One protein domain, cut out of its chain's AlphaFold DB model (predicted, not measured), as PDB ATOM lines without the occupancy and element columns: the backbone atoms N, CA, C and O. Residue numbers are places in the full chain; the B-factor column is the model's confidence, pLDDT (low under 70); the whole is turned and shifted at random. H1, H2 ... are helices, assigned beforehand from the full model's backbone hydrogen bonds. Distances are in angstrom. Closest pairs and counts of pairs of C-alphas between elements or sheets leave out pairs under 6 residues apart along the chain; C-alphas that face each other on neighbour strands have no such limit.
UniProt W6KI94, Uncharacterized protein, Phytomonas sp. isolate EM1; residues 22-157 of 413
ATOM      1  N   LEU A  22     147.276 201.419 192.233       96.44
ATOM      2  CA  LEU A  22     145.912 201.233 192.748       96.44
ATOM      3  C   LEU A  22     145.830 201.428 194.266       96.44
ATOM      4  O   LEU A  22     144.978 202.169 194.741       96.44
ATOM      5  N   GLU A  23     146.736 200.804 195.019       95.06
ATOM      6  CA  GLU A  23     146.742 200.863 196.484       95.06
ATOM      7  C   GLU A  23     146.914 202.298 197.002       95.06
ATOM      8  O   GLU A  23     146.110 202.774 197.796       95.06
ATOM      9  N   GLN A  24     147.884 203.039 196.462       95.94
ATOM     10  CA  GLN A  24     148.108 204.433 196.853       95.94
ATOM     11  C   GLN A  24     146.925 205.342 196.497       95.94
ATOM     12  O   GLN A  24     146.659 206.318 197.201       95.94
ATOM     13  N   LEU A  25     146.249 205.067 195.378       95.69
ATOM     14  CA  LEU A  25     145.065 205.813 194.963       95.69
ATOM     15  C   LEU A  25     143.872 205.502 195.867       95.69
ATOM     16  O   LEU A  25     143.172 206.430 196.261       95.69
ATOM     17  N   GLN A  26     143.676 204.237 196.244       95.00
ATOM     18  CA  GLN A  26     142.651 203.829 197.206       95.00
ATOM     19  C   GLN A  26     142.895 204.441 198.590       95.00
ATOM     20  O   GLN A  26     141.946 204.911 199.209       95.00
ATOM     21  N   ASP A  27     144.145 204.520 199.051       92.56
ATOM     22  CA  ASP A  27     144.486 205.149 200.335       92.56
ATOM     23  C   ASP A  27     144.194 206.654 200.336       92.56
ATOM     24  O   ASP A  27     143.635 207.193 201.293       92.56
ATOM     25  N   ARG A  28     144.547 207.352 199.249       93.06
ATOM     26  CA  ARG A  28     144.209 208.775 199.086       93.06
ATOM     27  C   ARG A  28     142.704 208.980 198.995       93.06
ATOM     28  O   ARG A  28     142.182 209.890 199.632       93.06
ATOM     29  N   TRP A  29     142.028 208.129 198.230       93.31
ATOM     30  CA  TRP A  29     140.582 208.152 198.093       93.31
ATOM     31  C   TRP A  29     139.889 207.933 199.438       93.31
ATOM     32  O   TRP A  29     139.007 208.707 199.777       93.31
ATOM     33  N   ALA A  30     140.327 206.965 200.248       90.44
ATOM     34  CA  ALA A  30     139.749 206.696 201.565       90.44
ATOM     35  C   ALA A  30     139.868 207.911 202.504       90.44
ATOM     36  O   ALA A  30     138.888 208.304 203.133       90.44
ATOM     37  N   LYS A  31     141.027 208.582 202.520       89.06
ATOM     38  CA  LYS A  31     141.232 209.821 203.300       89.06
ATOM     39  C   LYS A  31     140.328 210.970 202.830       89.06
ATOM     40  O   LYS A  31     139.820 211.748 203.637       89.06
ATOM     41  N   GLN A  32     140.122 211.092 201.518       89.38
ATOM     42  CA  GLN A  32     139.195 212.076 200.948       89.38
ATOM     43  C   GLN A  32     137.735 211.713 201.225       89.38
ATOM     44  O   GLN A  32     136.916 212.598 201.458       89.38
ATOM     45  N   TYR A  33     137.411 210.421 201.217       88.00
ATOM     46  CA  TYR A  33     136.070 209.916 201.470       88.00
ATOM     47  C   TYR A  33     135.602 210.294 202.873       88.00
ATOM     48  O   TYR A  33     134.491 210.782 203.040       88.00
ATOM     49  N   GLU A  34     136.469 210.131 203.872       84.88
ATOM     50  CA  GLU A  34     136.161 210.442 205.275       84.88
ATOM     51  C   GLU A  34     135.960 211.942 205.539       84.88
ATOM     52  O   GLU A  34     135.238 212.314 206.460       84.88
ATOM     53  N   SER A  35     136.568 212.812 204.728       86.69
ATOM     54  CA  SER A  35     136.492 214.271 204.894       86.69
ATOM     55  C   SER A  35     135.455 214.954 203.995       86.69
ATOM     56  O   SER A  35     135.098 216.108 204.242       86.69
ATOM     57  N   SER A  36     134.952 214.273 202.962       88.94
ATOM     58  CA  SER A  36     134.028 214.848 201.980       88.94
ATOM     59  C   SER A  36     132.569 214.486 202.260       88.94
ATOM     60  O   SER A  36     132.235 213.336 202.520       88.94
ATOM     61  N   LYS A  37     131.665 215.463 202.102       89.88
ATOM     62  CA  LYS A  37     130.207 215.228 202.121       89.88
ATOM     63  C   LYS A  37     129.722 214.439 200.900       89.88
ATOM     64  O   LYS A  37     128.749 213.701 200.995       89.88
ATOM     65  N   CYS A  38     130.395 214.620 199.765       88.06
ATOM     66  CA  CYS A  38     130.084 213.973 198.493       88.06
ATOM     67  C   CYS A  38     131.365 213.307 197.985       88.06
ATOM     68  O   CYS A  38     132.113 213.916 197.213       88.06
ATOM     69  N   PRO A  39     131.703 212.114 198.491       85.50
ATOM     70  CA  PRO A  39     132.947 211.469 198.124       85.50
ATOM     71  C   PRO A  39     132.936 211.059 196.641       85.50
ATOM     72  O   PRO A  39     131.900 210.624 196.133       85.50
ATOM     73  N   PRO A  40     134.073 211.180 195.932       89.44
ATOM     74  CA  PRO A  40     134.185 210.667 194.570       89.44
ATOM     75  C   PRO A  40     134.002 209.137 194.550       89.44
ATOM     76  O   PRO A  40     134.183 208.487 195.585       89.44
ATOM     77  N   PRO A  41     133.678 208.525 193.397       91.62
ATOM     78  CA  PRO A  41     133.648 207.068 193.282       91.62
ATOM     79  C   PRO A  41     135.039 206.462 193.558       91.62
ATOM     80  O   PRO A  41     136.053 207.136 193.342       91.62
ATOM     81  N   PRO A  42     135.108 205.211 194.050       93.06
ATOM     82  CA  PRO A  42     136.378 204.542 194.300       93.06
ATOM     83  C   PRO A  42     137.191 204.401 193.004       93.06
ATOM     84  O   PRO A  42     136.612 204.202 191.937       93.06
ATOM     85  N   PRO A  43     138.531 204.495 193.067       95.31
ATOM     86  CA  PRO A  43     139.375 204.337 191.890       95.31
ATOM     87  C   PRO A  43     139.288 202.904 191.354       95.31
ATOM     88  O   PRO A  43     139.544 201.940 192.079       95.31
ATOM     89  N   GLU A  44     138.967 202.779 190.067       95.81
ATOM     90  CA  GLU A  44     138.823 201.496 189.380       95.81
ATOM     91  C   GLU A  44     140.022 201.203 188.477       95.81
ATOM     92  O   GLU A  44     140.610 202.090 187.855       95.81
ATOM     93  N   LEU A  45     140.393 199.927 188.398       96.94
ATOM     94  CA  LEU A  45     141.499 199.468 187.572       96.94
ATOM     95  C   LEU A  45     141.134 199.599 186.085       96.94
ATOM     96  O   LEU A  45     140.186 198.967 185.629       96.94
ATOM     97  N   ASN A  46     141.903 200.374 185.318       96.88
ATOM     98  CA  ASN A  46     141.625 200.620 183.893       96.88
ATOM     99  C   ASN A  46     142.766 200.184 182.955       96.88
ATOM    100  O   ASN A  46     142.619 200.197 181.735       96.88
ATOM    101  N   SER A  47     143.911 199.778 183.505       97.00
ATOM    102  CA  SER A  47     145.057 199.309 182.729       97.00
ATOM    103  C   SER A  47     144.780 197.932 182.097       97.00
ATOM    104  O   SER A  47     144.583 196.970 182.845       97.00
ATOM    105  N   PRO A  48     144.863 197.778 180.755       97.62
ATOM    106  CA  PRO A  48     144.573 196.512 180.072       97.62
ATOM    107  C   PRO A  48     145.398 195.328 180.586       97.62
ATOM    108  O   PRO A  48     144.848 194.275 180.890       97.62
ATOM    109  N   ARG A  49     146.708 195.523 180.784       98.00
ATOM    110  CA  ARG A  49     147.609 194.497 181.341       98.00
ATOM    111  C   ARG A  49     147.236 194.094 182.764       98.00
ATOM    112  O   ARG A  49     147.351 192.937 183.146       98.00
ATOM    113  N   SER A  50     146.782 195.061 183.556       98.38
ATOM    114  CA  SER A  50     146.363 194.808 184.933       98.38
ATOM    115  C   SER A  50     145.048 194.029 184.975       98.38
ATOM    116  O   SER A  50     144.916 193.088 185.748       98.38
ATOM    117  N   LEU A  51     144.100 194.371 184.099       98.38
ATOM    118  CA  LEU A  51     142.851 193.628 183.925       98.38
ATOM    119  C   LEU A  51     143.101 192.207 183.395       98.38
ATOM    120  O   LEU A  51     142.464 191.263 183.858       98.38
ATOM    121  N   ALA A  52     144.055 192.039 182.478       98.44
ATOM    122  CA  ALA A  52     144.483 190.731 181.993       98.44
ATOM    123  C   ALA A  52     145.093 189.874 183.113       98.44
ATOM    124  O   ALA A  52     144.751 188.699 183.218       98.44
ATOM    125  N   ALA A  53     145.917 190.461 183.992       98.50
ATOM    126  CA  ALA A  53     146.442 189.771 185.172       98.50
ATOM    127  C   ALA A  53     145.312 189.300 186.104       98.50
ATOM    128  O   ALA A  53     145.271 188.127 186.466       98.50
ATOM    129  N   CYS A  54     144.338 190.169 186.408       98.44
ATOM    130  CA  CYS A  54     143.155 189.792 187.195       98.44
ATOM    131  C   CYS A  54     142.377 188.636 186.550       98.44
ATOM    132  O   CYS A  54     142.031 187.670 187.229       98.44
ATOM    133  N   LYS A  55     142.154 188.701 185.231       98.56
ATOM    134  CA  LYS A  55     141.473 187.647 184.468       98.56
ATOM    135  C   LYS A  55     142.243 186.322 184.506       98.56
ATOM    136  O   LYS A  55     141.618 185.282 184.682       98.56
ATOM    137  N   ARG A  56     143.575 186.355 184.372       98.38
ATOM    138  CA  ARG A  56     144.451 185.167 184.411       98.38
ATOM    139  C   ARG A  56     144.447 184.495 185.786       98.38
ATOM    140  O   ARG A  56     144.452 183.273 185.844       98.38
ATOM    141  N   SER A  57     144.367 185.273 186.865       98.25
ATOM    142  CA  SER A  57     144.278 184.759 188.242       98.25
ATOM    143  C   SER A  57     142.850 184.448 188.713       98.25
ATOM    144  O   SER A  57     142.675 183.998 189.840       98.25
ATOM    145  N   GLY A  58     141.815 184.709 187.904       98.00
ATOM    146  CA  GLY A  58     140.416 184.517 188.311       98.00
ATOM    147  C   GLY A  58     139.949 185.453 189.437       98.00
ATOM    148  O   GLY A  58     138.992 185.135 190.138       98.00
ATOM    149  N   ILE A  59     140.614 186.598 189.623       98.19
ATOM    150  CA  ILE A  59     140.322 187.567 190.688       98.19
ATOM    151  C   ILE A  59     139.437 188.686 190.132       98.19
ATOM    152  O   ILE A  59     139.732 189.266 189.082       98.19
ATOM    153  N   ASN A  60     138.365 189.039 190.846       97.69
ATOM    154  CA  ASN A  60     137.498 190.150 190.471       97.69
ATOM    155  C   ASN A  60     138.063 191.473 191.028       97.69
ATOM    156  O   ASN A  60     138.033 191.684 192.244       97.69
ATOM    157  N   PRO A  61     138.511 192.418 190.177       97.00
ATOM    158  CA  PRO A  61     139.150 193.645 190.649       97.00
ATOM    159  C   PRO A  61     138.227 194.527 191.505       97.00
ATOM    160  O   PRO A  61     138.710 195.220 192.396       97.00
ATOM    161  N   PHE A  62     136.911 194.480 191.287       94.75
ATOM    162  CA  PHE A  62     135.944 195.327 191.995       94.75
ATOM    163  C   PHE A  62     135.557 194.786 193.369       94.75
ATOM    164  O   PHE A  62     135.148 195.555 194.233       94.75
ATOM    165  N   LYS A  63     135.654 193.469 193.578       94.31
ATOM    166  CA  LYS A  63     135.272 192.826 194.845       94.31
ATOM    167  C   LYS A  63     136.488 192.493 195.697       94.31
ATOM    168  O   LYS A  63     136.515 192.805 196.881       94.31
ATOM    169  N   ASP A  64     137.496 191.887 195.081       96.56
ATOM    170  CA  ASP A  64     138.627 191.297 195.793       96.56
ATOM    171  C   ASP A  64     139.734 192.306 196.103       96.56
ATOM    172  O   ASP A  64     140.472 192.123 197.068       96.56
ATOM    173  N   LEU A  65     139.861 193.360 195.288       96.62
ATOM    174  CA  LEU A  65     140.895 194.392 195.447       96.62
ATOM    175  C   LEU A  65     140.349 195.697 196.032       96.62
ATOM    176  O   LEU A  65     141.112 196.642 196.235       96.62
ATOM    177  N   GLN A  66     139.043 195.774 196.296       95.12
ATOM    178  CA  GLN A  66     138.440 196.954 196.897       95.12
ATOM    179  C   GLN A  66     138.912 197.093 198.344       95.12
ATOM    180  O   GLN A  66     138.624 196.248 199.193       95.12
ATOM    181  N   LYS A  67     139.619 198.185 198.634       94.62
ATOM    182  CA  LYS A  67     139.959 198.561 200.004       94.62
ATOM    183  C   LYS A  67     138.727 199.136 200.693       94.62
ATOM    184  O   LYS A  67     138.130 200.087 200.189       94.62
ATOM    185  N   LEU A  68     138.354 198.553 201.828       92.88
ATOM    186  CA  LEU A  68     137.243 199.038 202.638       92.88
ATOM    187  C   LEU A  68     137.769 199.758 203.869       92.88
ATOM    188  O   LEU A  68     138.728 199.309 204.496       92.88
ATOM    189  N   SER A  69     137.123 200.863 204.227       93.25
ATOM    190  CA  SER A  69     137.424 201.553 205.479       93.25
ATOM    191  C   SER A  69     136.813 200.821 206.674       93.25
ATOM    192  O   SER A  69     135.860 200.044 206.549       93.25
ATOM    193  N   LEU A  70     137.333 201.112 207.867       94.81
ATOM    194  CA  LEU A  70     136.795 200.584 209.118       94.81
ATOM    195  C   LEU A  70     135.312 200.966 209.304       94.81
ATOM    196  O   LEU A  70     134.504 200.142 209.730       94.81
ATOM    197  N   MET A  71     134.935 202.183 208.888       94.62
ATOM    198  CA  MET A  71     133.541 202.636 208.861       94.62
ATOM    199  C   MET A  71     132.673 201.754 207.959       94.62
ATOM    200  O   MET A  71     131.575 201.367 208.346       94.62
ATOM    201  N   GLN A  72     133.146 201.412 206.759       93.88
ATOM    202  CA  GLN A  72     132.385 200.570 205.831       93.88
ATOM    203  C   GLN A  72     132.189 199.150 206.372       93.88
ATOM    204  O   GLN A  72     131.110 198.584 206.200       93.88
ATOM    205  N   HIS A  73     133.191 198.589 207.059       96.19
ATOM    206  CA  HIS A  73     133.038 197.316 207.773       96.19
ATOM    207  C   HIS A  73     131.987 197.406 208.876       96.19
ATOM    208  O   HIS A  73     131.126 196.535 208.953       96.19
ATOM    209  N   LEU A  74     131.987 198.486 209.663       96.75
ATOM    210  CA  LEU A  74     130.962 198.711 210.683       96.75
ATOM    211  C   LEU A  74     129.560 198.824 210.064       96.75
ATOM    212  O   LEU A  74     128.627 198.166 210.518       96.75
ATOM    213  N   LEU A  75     129.408 199.599 208.986       95.44
ATOM    214  CA  LEU A  75     128.126 199.755 208.293       95.44
ATOM    215  C   LEU A  75     127.600 198.426 207.734       95.44
ATOM    216  O   LEU A  75     126.397 198.196 207.753       95.44
ATOM    217  N   ARG A  76     128.468 197.505 207.299       96.00
ATOM    218  CA  ARG A  76     128.048 196.166 206.835       96.00
ATOM    219  C   ARG A  76     127.497 195.260 207.938       96.00
ATOM    220  O   ARG A  76     126.850 194.260 207.610       96.00
ATOM    221  N   LEU A  77     127.773 195.585 209.200       96.56
ATOM    222  CA  LEU A  77     127.231 194.896 210.372       96.56
ATOM    223  C   LEU A  77     125.921 195.513 210.863       96.56
ATOM    224  O   LEU A  77     125.227 194.877 211.656       96.56
ATOM    225  N   THR A  78     125.550 196.707 210.382       90.81
ATOM    226  CA  THR A  78     124.251 197.293 210.732       90.81
ATOM    227  C   THR A  78     123.138 196.324 210.333       90.81
ATOM    228  O   THR A  78     123.111 195.805 209.217       90.81
ATOM    229  N   ASN A  79     122.243 196.037 211.281       92.25
ATOM    230  CA  ASN A  79     121.158 195.051 211.171       92.25
ATOM    231  C   ASN A  79     121.576 193.565 211.215       92.25
ATOM    232  O   ASN A  79     120.752 192.702 210.922       92.25
ATOM    233  N   LYS A  80     122.812 193.235 211.615       96.38
ATOM    234  CA  LYS A  80     123.295 191.845 211.753       96.38
ATOM    235  C   LYS A  80     123.676 191.488 213.191       96.38
ATOM    236  O   LYS A  80     124.731 190.911 213.437       96.38
ATOM    237  N   LEU A  81     122.816 191.832 214.151       95.06
ATOM    238  CA  LEU A  81     123.117 191.675 215.579       95.06
ATOM    239  C   LEU A  81     123.411 190.217 215.978       95.06
ATOM    240  O   LEU A  81     124.364 189.975 216.709       95.06
ATOM    241  N   GLN A  82     122.639 189.254 215.462       97.00
ATOM    242  CA  GLN A  82     122.838 187.826 215.755       97.00
ATOM    243  C   GLN A  82     124.231 187.348 215.323       97.00
ATOM    244  O   GLN A  82     124.974 186.801 216.130       97.00
ATOM    245  N   PHE A  83     124.633 187.684 214.093       97.38
ATOM    246  CA  PHE A  83     125.965 187.376 213.573       97.38
ATOM    247  C   PHE A  83     127.086 187.979 214.434       97.38
ATOM    248  O   PHE A  83     128.115 187.341 214.660       97.38
ATOM    249  N   VAL A  84     126.903 189.210 214.929       97.94
ATOM    250  CA  VAL A  84     127.887 189.865 215.805       97.94
ATOM    251  C   VAL A  84     128.026 189.107 217.123       97.94
ATOM    252  O   VAL A  84     129.151 188.846 217.547       97.94
ATOM    253  N   GLU A  85     126.919 188.727 217.758       98.00
ATOM    254  CA  GLU A  85     126.938 187.986 219.025       98.00
ATOM    255  C   GLU A  85     127.589 186.603 218.877       98.00
ATOM    256  O   GLU A  85     128.478 186.257 219.657       98.00
ATOM    257  N   GLU A  86     127.234 185.856 217.832       97.81
ATOM    258  CA  GLU A  86     127.827 184.548 217.521       97.81
ATOM    259  C   GLU A  86     129.334 184.653 217.248       97.81
ATOM    260  O   GLU A  86     130.138 183.894 217.800       97.81
ATOM    261  N   THR A  87     129.741 185.645 216.451       97.31
ATOM    262  CA  THR A  87     131.156 185.875 216.136       97.31
ATOM    263  C   THR A  87     131.943 186.237 217.393       97.31
ATOM    264  O   THR A  87     133.034 185.713 217.611       97.31
ATOM    265  N   VAL A  88     131.405 187.106 218.253       97.88
ATOM    266  CA  VAL A  88     132.065 187.485 219.512       97.88
ATOM    267  C   VAL A  88     132.168 186.292 220.461       97.88
ATOM    268  O   VAL A  88     133.224 186.103 221.071       97.88
ATOM    269  N   ALA A  89     131.129 185.458 220.554       97.50
ATOM    270  CA  ALA A  89     131.166 184.229 221.342       97.50
ATOM    271  C   ALA A  89     132.274 183.281 220.848       97.50
ATOM    272  O   ALA A  89     133.071 182.808 221.660       97.50
ATOM    273  N   SER A  90     132.405 183.091 219.533       97.12
ATOM    274  CA  SER A  90     133.490 182.301 218.931       97.12
ATOM    275  C   SER A  90     134.878 182.901 219.204       97.12
ATOM    276  O   SER A  90     135.800 182.199 219.626       97.12
ATOM    277  N   LEU A  91     135.041 184.220 219.044       95.94
ATOM    278  CA  LEU A  91     136.311 184.911 219.301       95.94
ATOM    279  C   LEU A  91     136.737 184.826 220.772       95.94
ATOM    280  O   LEU A  91     137.932 184.706 221.045       95.94
ATOM    281  N   SER A  92     135.781 184.839 221.706       96.56
ATOM    282  CA  SER A  92     136.056 184.738 223.145       96.56
ATOM    283  C   SER A  92     136.750 183.431 223.545       96.56
ATOM    284  O   SER A  92     137.494 183.409 224.519       96.56
ATOM    285  N   GLN A  93     136.568 182.360 222.765       96.94
ATOM    286  CA  GLN A  93     137.218 181.068 223.004       96.94
ATOM    287  C   GLN A  93     138.677 181.041 222.523       96.94
ATOM    288  O   GLN A  93     139.445 180.161 222.903       96.94
ATOM    289  N   ARG A  94     139.060 181.980 221.651       95.19
ATOM    290  CA  ARG A  94     140.317 181.931 220.889       95.19
ATOM    291  C   ARG A  94     141.314 183.016 221.260       95.19
ATOM    292  O   ARG A  94     142.504 182.857 220.996       95.19
ATOM    293  N   LEU A  95     140.832 184.141 221.771       94.69
ATOM    294  CA  LEU A  95     141.609 185.357 221.982       94.69
ATOM    295  C   LEU A  95     141.313 185.932 223.367       94.69
ATOM    296  O   LEU A  95     140.238 185.715 223.922       94.69
ATOM    297  N   ASP A  96     142.238 186.737 223.891       96.69
ATOM    298  CA  ASP A  96     141.941 187.605 225.032       96.69
ATOM    299  C   ASP A  96     140.943 188.685 224.586       96.69
ATOM    300  O   ASP A  96     141.309 189.728 224.031       96.69
ATOM    301  N   LEU A  97     139.655 188.397 224.797       96.38
ATOM    302  CA  LEU A  97     138.546 189.234 224.348       96.38
ATOM    303  C   LEU A  97     138.653 190.661 224.895       96.38
ATOM    304  O   LEU A  97     138.310 191.611 224.191       96.38
ATOM    305  N   LYS A  98     139.152 190.828 226.127       97.25
ATOM    306  CA  LYS A  98     139.289 192.143 226.760       97.25
ATOM    307  C   LYS A  98     140.313 192.991 226.014       97.25
ATOM    308  O   LYS A  98     140.027 194.143 225.685       97.25
ATOM    309  N   MET A  99     141.476 192.413 225.718       97.19
ATOM    310  CA  MET A  99     142.524 193.089 224.956       97.19
ATOM    311  C   MET A  99     142.054 193.402 223.532       97.19
ATOM    312  O   MET A  99     142.187 194.538 223.082       97.19
ATOM    313  N   ALA A 100     141.431 192.437 222.850       97.19
ATOM    314  CA  ALA A 100     140.937 192.617 221.485       97.19
ATOM    315  C   ALA A 100     139.864 193.718 221.391       97.19
ATOM    316  O   ALA A 100     139.933 194.574 220.506       97.19
ATOM    317  N   LEU A 101     138.908 193.748 222.332       97.88
ATOM    318  CA  LEU A 101     137.910 194.818 222.438       97.88
ATOM    319  C   LEU A 101     138.571 196.179 222.641       97.88
ATOM    320  O   LEU A 101     138.208 197.139 221.965       97.88
ATOM    321  N   GLN A 102     139.544 196.270 223.550       98.00
ATOM    322  CA  GLN A 102     140.251 197.520 223.815       98.00
ATOM    323  C   GLN A 102     140.991 198.018 222.567       98.00
ATOM    324  O   GLN A 102     140.863 199.190 222.214       98.00
ATOM    325  N   THR A 103     141.714 197.140 221.867       98.00
ATOM    326  CA  THR A 103     142.407 197.482 220.617       98.00
ATOM    327  C   THR A 103     141.431 197.951 219.543       98.00
ATOM    328  O   THR A 103     141.676 198.978 218.911       98.00
ATOM    329  N   ALA A 104     140.306 197.253 219.368       97.88
ATOM    330  CA  ALA A 104     139.281 197.651 218.411       97.88
ATOM    331  C   ALA A 104     138.699 199.029 218.761       97.88
ATOM    332  O   ALA A 104     138.680 199.921 217.919       97.88
ATOM    333  N   VAL A 105     138.289 199.253 220.013       97.75
ATOM    334  CA  VAL A 105     137.737 200.546 220.453       97.75
ATOM    335  C   VAL A 105     138.737 201.685 220.241       97.75
ATOM    336  O   VAL A 105     138.343 202.731 219.725       97.75
ATOM    337  N   LEU A 106     140.017 201.481 220.566       97.81
ATOM    338  CA  LEU A 106     141.072 202.466 220.309       97.81
ATOM    339  C   LEU A 106     141.223 202.762 218.812       97.81
ATOM    340  O   LEU A 106     141.309 203.928 218.432       97.81
ATOM    341  N   ALA A 107     141.197 201.745 217.946       96.88
ATOM    342  CA  ALA A 107     141.260 201.944 216.498       96.88
ATOM    343  C   ALA A 107     140.098 202.817 215.990       96.88
ATOM    344  O   ALA A 107     140.333 203.772 215.252       96.88
ATOM    345  N   PHE A 108     138.870 202.561 216.455       96.75
ATOM    346  CA  PHE A 108     137.696 203.379 216.124       96.75
ATOM    347  C   PHE A 108     137.799 204.820 216.654       96.75
ATOM    348  O   PHE A 108     137.373 205.756 215.977       96.75
ATOM    349  N   GLN A 109     138.382 205.017 217.842       96.19
ATOM    350  CA  GLN A 109     138.651 206.352 218.388       96.19
ATOM    351  C   GLN A 109     139.675 207.115 217.537       96.19
ATOM    352  O   GLN A 109     139.467 208.293 217.248       96.19
ATOM    353  N   HIS A 110     140.741 206.449 217.085       94.56
ATOM    354  CA  HIS A 110     141.757 207.053 216.218       94.56
ATOM    355  C   HIS A 110     141.211 207.474 214.850       94.56
ATOM    356  O   HIS A 110     141.688 208.457 214.290       94.56
ATOM    357  N   THR A 111     140.200 206.776 214.334       90.88
ATOM    358  CA  THR A 111     139.502 207.135 213.088       90.88
ATOM    359  C   THR A 111     138.309 208.068 213.311       90.88
ATOM    360  O   THR A 111     137.512 208.236 212.398       90.88
ATOM    361  N   THR A 112     138.132 208.604 214.528       93.50
ATOM    362  CA  THR A 112     137.010 209.475 214.935       93.50
ATOM    363  C   THR A 112     135.611 208.888 214.684       93.50
ATOM    364  O   THR A 112     134.620 209.612 214.577       93.50
ATOM    365  N   ILE A 113     135.490 207.556 214.665       92.06
ATOM    366  CA  ILE A 113     134.221 206.852 214.449       92.06
ATOM    367  C   ILE A 113     133.542 206.604 215.804       92.06
ATOM    368  O   ILE A 113     133.865 205.665 216.537       92.06
ATOM    369  N   GLY A 114     132.555 207.442 216.123       93.00
ATOM    370  CA  GLY A 114     131.745 207.334 217.344       93.00
ATOM    371  C   GLY A 114     130.617 206.294 217.298       93.00
ATOM    372  O   GLY A 114     129.974 206.061 218.315       93.00
ATOM    373  N   LEU A 115     130.371 205.658 216.150       94.31
ATOM    374  CA  LEU A 115     129.216 204.780 215.920       94.31
ATOM    375  C   LEU A 115     129.455 203.335 216.381       94.31
ATOM    376  O   LEU A 115     130.592 202.868 216.390       94.31
ATOM    377  N   GLY A 116     128.370 202.618 216.686       96.06
ATOM    378  CA  GLY A 116     128.370 201.180 216.975       96.06
ATOM    379  C   GLY A 116     128.761 200.801 218.407       96.06
ATOM    380  O   GLY A 116     129.474 201.521 219.113       96.06
ATOM    381  N   THR A 117     128.290 199.635 218.831       97.12
ATOM    382  CA  THR A 117     128.629 198.994 220.107       97.12
ATOM    383  C   THR A 117     130.063 198.459 220.100       97.12
ATOM    384  O   THR A 117     130.654 198.211 219.048       97.12
ATOM    385  N   SER A 118     130.645 198.221 221.279       97.38
ATOM    386  CA  SER A 118     132.005 197.663 221.386       97.38
ATOM    387  C   SER A 118     132.153 196.303 220.688       97.38
ATOM    388  O   SER A 118     133.205 196.021 220.120       97.38
ATOM    389  N   LYS A 119     131.095 195.480 220.686       97.88
ATOM    390  CA  LYS A 119     131.061 194.184 219.993       97.88
ATOM    391  C   LYS A 119     131.062 194.347 218.473       97.88
ATOM    392  O   LYS A 119     131.875 193.721 217.799       97.88
ATOM    393  N   GLU A 120     130.222 195.233 217.937       97.94
ATOM    394  CA  GLU A 120     130.212 195.551 216.500       97.94
ATOM    395  C   GLU A 120     131.564 196.109 216.049       97.94
ATOM    396  O   GLU A 120     132.087 195.695 215.017       97.94
ATOM    397  N   LYS A 121     132.173 196.989 216.856       97.94
ATOM    398  CA  LYS A 121     133.522 197.515 216.608       97.94
ATOM    399  C   LYS A 121     134.565 196.403 216.559       97.94
ATOM    400  O   LYS A 121     135.395 196.400 215.656       97.94
ATOM    401  N   LEU A 122     134.517 195.442 217.482       98.06
ATOM    402  CA  LEU A 122     135.421 194.293 217.456       98.06
ATOM    403  C   LEU A 122     135.267 193.484 216.165       98.06
ATOM    404  O   LEU A 122     136.257 193.248 215.478       98.06
ATOM    405  N   VAL A 123     134.042 193.089 215.813       98.25
ATOM    406  CA  VAL A 123     133.796 192.269 214.615       98.25
ATOM    407  C   VAL A 123     134.190 193.023 213.342       98.25
ATOM    408  O   VAL A 123     134.849 192.452 212.475       98.25
ATOM    409  N   ALA A 124     133.876 194.318 213.250       97.94
ATOM    410  CA  ALA A 124     134.277 195.162 212.126       97.94
ATOM    411  C   ALA A 124     135.801 195.294 212.017       97.94
ATOM    412  O   ALA A 124     136.349 195.210 210.920       97.94
ATOM    413  N   TYR A 125     136.493 195.470 213.145       98.12
ATOM    414  CA  TYR A 125     137.951 195.564 213.185       98.12
ATOM    415  C   TYR A 125     138.623 194.257 212.751       98.12
ATOM    416  O   TYR A 125     139.535 194.279 211.926       98.12
ATOM    417  N   MET A 126     138.136 193.110 213.232       97.94
ATOM    418  CA  MET A 126     138.642 191.800 212.808       97.94
ATOM    419  C   MET A 126     138.366 191.541 211.321       97.94
ATOM    420  O   MET A 126     139.250 191.071 210.605       97.94
ATOM    421  N   GLY A 127     137.172 191.895 210.834       97.06
ATOM    422  CA  GLY A 127     136.825 191.815 209.414       97.06
ATOM    423  C   GLY A 127     137.734 192.680 208.539       97.06
ATOM    424  O   GLY A 127     138.200 192.223 207.495       97.06
ATOM    425  N   PHE A 128     138.052 193.893 208.996       97.19
ATOM    426  CA  PHE A 128     138.996 194.792 208.338       97.19
ATOM    427  C   PHE A 128     140.405 194.192 208.251       97.19
ATOM    428  O   PHE A 128     140.981 194.166 207.164       97.19
ATOM    429  N   LEU A 129     140.946 193.670 209.357       97.25
ATOM    430  CA  LEU A 129     142.282 193.064 209.371       97.25
ATOM    431  C   LEU A 129     142.371 191.844 208.447       97.25
ATOM    432  O   LEU A 129     143.292 191.764 207.635       97.25
ATOM    433  N   ASN A 130     141.393 190.939 208.530       96.75
ATOM    434  CA  ASN A 130     141.348 189.739 207.693       96.75
ATOM    435  C   ASN A 130     141.262 190.102 206.205       96.75
ATOM    436  O   ASN A 130     141.955 189.512 205.374       96.75
ATOM    437  N   GLN A 131     140.430 191.088 205.855       96.50
ATOM    438  CA  GLN A 131     140.338 191.545 204.474       96.50
ATOM    439  C   GLN A 131     141.664 192.148 204.001       96.50
ATOM    440  O   GLN A 131     142.096 191.837 202.894       96.50
ATOM    441  N   GLU A 132     142.304 193.000 204.804       95.56
ATOM    442  CA  GLU A 132     143.546 193.667 204.405       95.56
ATOM    443  C   GLU A 132     144.685 192.660 204.210       95.56
ATOM    444  O   GLU A 132     145.424 192.757 203.230       95.56
ATOM    445  N   GLU A 133     144.777 191.638 205.064       96.25
ATOM    446  CA  GLU A 133     145.739 190.544 204.909       96.25
ATOM    447  C   GLU A 133     145.553 189.809 203.569       96.25
ATOM    448  O   GLU A 133     146.504 189.665 202.792       96.25
ATOM    449  N   VAL A 134     144.319 189.403 203.254       96.88
ATOM    450  CA  VAL A 134     143.997 188.694 202.004       96.88
ATOM    451  C   VAL A 134     144.197 189.597 200.783       96.88
ATOM    452  O   VAL A 134     144.765 189.171 199.773       96.88
ATOM    453  N   ARG A 135     143.759 190.856 200.863       96.69
ATOM    454  CA  ARG A 135     143.834 191.836 199.771       96.69
ATOM    455  C   ARG A 135     145.281 192.144 199.397       96.69
ATOM    456  O   ARG A 135     145.611 192.151 198.211       96.69
ATOM    457  N   VAL A 136     146.147 192.380 200.383       95.94
ATOM    458  CA  VAL A 136     147.563 192.712 200.153       95.94
ATOM    459  C   VAL A 136     148.298 191.537 199.511       95.94
ATOM    460  O   VAL A 136     149.036 191.738 198.545       95.94
ATOM    461  N   ALA A 137     148.057 190.310 199.982       96.88
ATOM    462  CA  ALA A 137     148.641 189.114 199.378       96.88
ATOM    463  C   ALA A 137     148.217 188.949 197.906       96.88
ATOM    464  O   ALA A 137     149.067 188.744 197.038       96.88
ATOM    465  N   ARG A 138     146.920 189.124 197.611       97.62
ATOM    466  CA  ARG A 138     146.377 189.068 196.242       97.62
ATOM    467  C   ARG A 138     146.945 190.158 195.336       97.62
ATOM    468  O   ARG A 138     147.265 189.887 194.183       97.62
ATOM    469  N   LEU A 139     147.092 191.389 195.833       97.56
ATOM    470  CA  LEU A 139     147.703 192.469 195.055       97.56
ATOM    471  C   LEU A 139     149.142 192.143 194.662       97.56
ATOM    472  O   LEU A 139     149.532 192.402 193.526       97.56
ATOM    473  N   GLU A 140     149.926 191.571 195.574       97.94
ATOM    474  CA  GLU A 140     151.312 191.205 195.285       97.94
ATOM    475  C   GLU A 140     151.410 190.086 194.240       97.94
ATOM    476  O   GLU A 140     152.224 190.161 193.315       97.94
ATOM    477  N   GLU A 141     150.534 189.086 194.331       98.25
ATOM    478  CA  GLU A 141     150.410 188.036 193.319       98.25
ATOM    479  C   GLU A 141     150.051 188.614 191.944       98.25
ATOM    480  O   GLU A 141     150.739 188.349 190.956       98.25
ATOM    481  N   LEU A 142     149.043 189.483 191.872       98.50
ATOM    482  CA  LEU A 142     148.630 190.114 190.619       98.50
ATOM    483  C   LEU A 142     149.720 191.007 190.019       98.50
ATOM    484  O   LEU A 142     149.884 191.048 188.799       98.50
ATOM    485  N   ARG A 143     150.497 191.710 190.853       98.44
ATOM    486  CA  ARG A 143     151.665 192.480 190.394       98.44
ATOM    487  C   ARG A 143     152.716 191.568 189.761       98.44
ATOM    488  O   ARG A 143     153.326 191.972 188.772       98.44
ATOM    489  N   ARG A 144     152.913 190.350 190.281       98.50
ATOM    490  CA  ARG A 144     153.796 189.340 189.669       98.50
ATOM    491  C   ARG A 144     153.265 188.887 188.311       98.50
ATOM    492  O   ARG A 144     153.981 189.041 187.329       98.50
ATOM    493  N   VAL A 145     152.005 188.457 188.236       98.56
ATOM    494  CA  VAL A 145     151.375 188.014 186.976       98.56
ATOM    495  C   VAL A 145     151.397 189.123 185.921       98.56
ATOM    496  O   VAL A 145     151.646 188.880 184.744       98.56
ATOM    497  N   ARG A 146     151.202 190.382 186.327       98.12
ATOM    498  CA  ARG A 146     151.322 191.524 185.415       98.12
ATOM    499  C   ARG A 146     152.735 191.672 184.840       98.12
ATOM    500  O   ARG A 146     152.852 192.038 183.674       98.12
ATOM    501  N   ARG A 147     153.787 191.444 185.634       98.31
ATOM    502  CA  ARG A 147     155.174 191.471 185.136       98.31
ATOM    503  C   ARG A 147     155.420 190.341 184.139       98.31
ATOM    504  O   ARG A 147     155.961 190.619 183.078       98.31
ATOM    505  N   GLU A 148     154.915 189.140 184.416       98.19
ATOM    506  CA  GLU A 148     154.988 187.999 183.488       98.19
ATOM    507  C   GLU A 148     154.316 188.315 182.144       98.19
ATOM    508  O   GLU A 148     154.918 188.106 181.098       98.19
ATOM    509  N   ILE A 149     153.119 188.918 182.148       98.00
ATOM    510  CA  ILE A 149     152.437 189.348 180.912       98.00
ATOM    511  C   ILE A 149     153.292 190.355 180.124       98.00
ATOM    512  O   ILE A 149     153.388 190.271 178.904       98.00
ATOM    513  N   ILE A 150     153.928 191.312 180.807       97.06
ATOM    514  CA  ILE A 150     154.805 192.300 180.157       97.06
ATOM    515  C   ILE A 150     156.026 191.618 179.524       97.06
ATOM    516  O   ILE A 150     156.431 191.994 178.424       97.06
ATOM    517  N   GLU A 151     156.610 190.633 180.203       97.12
ATOM    518  CA  GLU A 151     157.751 189.857 179.708       97.12
ATOM    519  C   GLU A 151     157.361 188.972 178.511       97.12
ATOM    520  O   GLU A 151     158.069 188.969 177.502       97.12
ATOM    521  N   GLU A 152     156.212 188.293 178.573       96.06
ATOM    522  CA  GLU A 152     155.639 187.504 177.471       96.06
ATOM    523  C   GLU A 152     155.398 188.376 176.223       96.06
ATOM    524  O   GLU A 152     155.813 188.012 175.118       96.06
ATOM    525  N   GLU A 153     154.803 189.563 176.390       95.06
ATOM    526  CA  GLU A 153     154.601 190.533 175.304       95.06
ATOM    527  C   GLU A 153     155.937 191.016 174.707       95.06
ATOM    528  O   GLU A 153     156.076 191.130 173.487       95.06
ATOM    529  N   ALA A 154     156.941 191.281 175.551       94.44
ATOM    530  CA  ALA A 154     158.255 191.743 175.105       94.44
ATOM    531  C   ALA A 154     159.015 190.676 174.296       94.44
ATOM    532  O   ALA A 154     159.732 191.018 173.350       94.44
ATOM    533  N   MET A 155     158.850 189.396 174.641       93.69
ATOM    534  CA  MET A 155     159.423 188.277 173.887       93.69
ATOM    535  C   MET A 155     158.668 188.022 172.574       93.69
ATOM    536  O   MET A 155     159.303 187.841 171.533       93.69
ATOM    537  N   GLY A 156     157.329 188.069 172.584       87.25
ATOM    538  CA  GLY A 156     156.493 187.810 171.404       87.25
ATOM    539  C   GLY A 156     156.692 188.807 170.254       87.25
ATOM    540  O   GLY A 156     156.648 188.427 169.082       87.25
ATOM    541  N   CYS A 157     157.001 190.069 170.563       76.19
ATOM    542  CA  CYS A 157     157.268 191.095 169.550       76.19
ATOM    543  C   CYS A 157     158.533 190.833 168.711       76.19
ATOM    544  O   CYS A 157     158.624 191.342 167.595       76.19
TER     545      CYS A 157
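AT A GLANCE: This is residues 22 to 157 of the 413 residues of an uncharacterized protein of Phytomonas sp. isolate EM1 (UniProt W6KI94). One very long helix, H7, makes the longest axis, and a head of three shorter helices, H4, H5 and H6, is set crosswise round its first residues. Farther along H7 the short H2 packs across it, the four-residue H3 is near it between H4 and H2, H1 is set off to one side with no helix touching it, and the end of H7, residues 151 to 157, sticks out. The printed part has 136 residues with seven named helices, H1 to H7 in chain order, and no named strand; its class is all helix. It is loose, with a radius of gyration of the C-alphas of 18.3 A, and elongated, spanning 59 by 38 by 23 A.

HOW THE PARTS SIT: H7, residues 118 to 157, is the hub and touches four helices, with mostly crossed packing. H6, residues 97 to 110, touches residues 118 to 125 of H7; they are about perpendicular, but only just, at 71 degrees, and the closest C-alphas, of Ala 104 and Leu 122, are 5.2 A apart. H5, residues 81 to 92, touches H7 with residues 84 to 88 alone, about perpendicular at 85 degrees; the closest C-alphas, of Val 84 and Glu 120, are 6.2 A apart. H4, residues 70 to 77, touches residues 120 to 128 of H7 at a steep tilt of 67 degrees, only just short of perpendicular, opposite ways; the closest C-alphas, of His 73 and Ala 124, are 5.0 A apart. H2, residues 48 to 56, touches residues 142 to 150 of H7, only just about perpendicular at 70.2 degrees; the closest C-alphas, of Ala 53 and Arg 146, are 5.2 A apart. H3, residues 61 to 64, is close to H7 but not clearly touching, with the closest C-alphas, of Asp 64 and Arg 135, 6.6 A apart. H1, residues 22 to 35, is apart from H7 and from H2. Every O i to N i+4 pair is within hydrogen-bond range in H2, H4, H5, H6 and H7; in H1 9 of 10 are, and H3 is too short for such a pair.

IN THESE COORDINATES: H7 is 58.0 A from first to last C-alpha, from C-alpha 118 at (132.005, 197.663, 221.386) to C-alpha 157 at (157.268, 191.095, 169.550). H6 measures 19.8 A, H5 16.5 A and H1 20.2 A, the last beginning at C-alpha 22 at (145.912, 201.233, 192.748). H2, H4 and H3 are shorter.

THE WHOLE: The C-alphas farthest apart, of Lys 98 and Cys 157, are 60.0 A apart. The printed part has no cut. The link from H1 to H2, residues 36 to 47, is long; the link from H6 to H7 is short, and the others are tight. Mean pLDDT of the printed part is 95.5, and no printed residue is under 70.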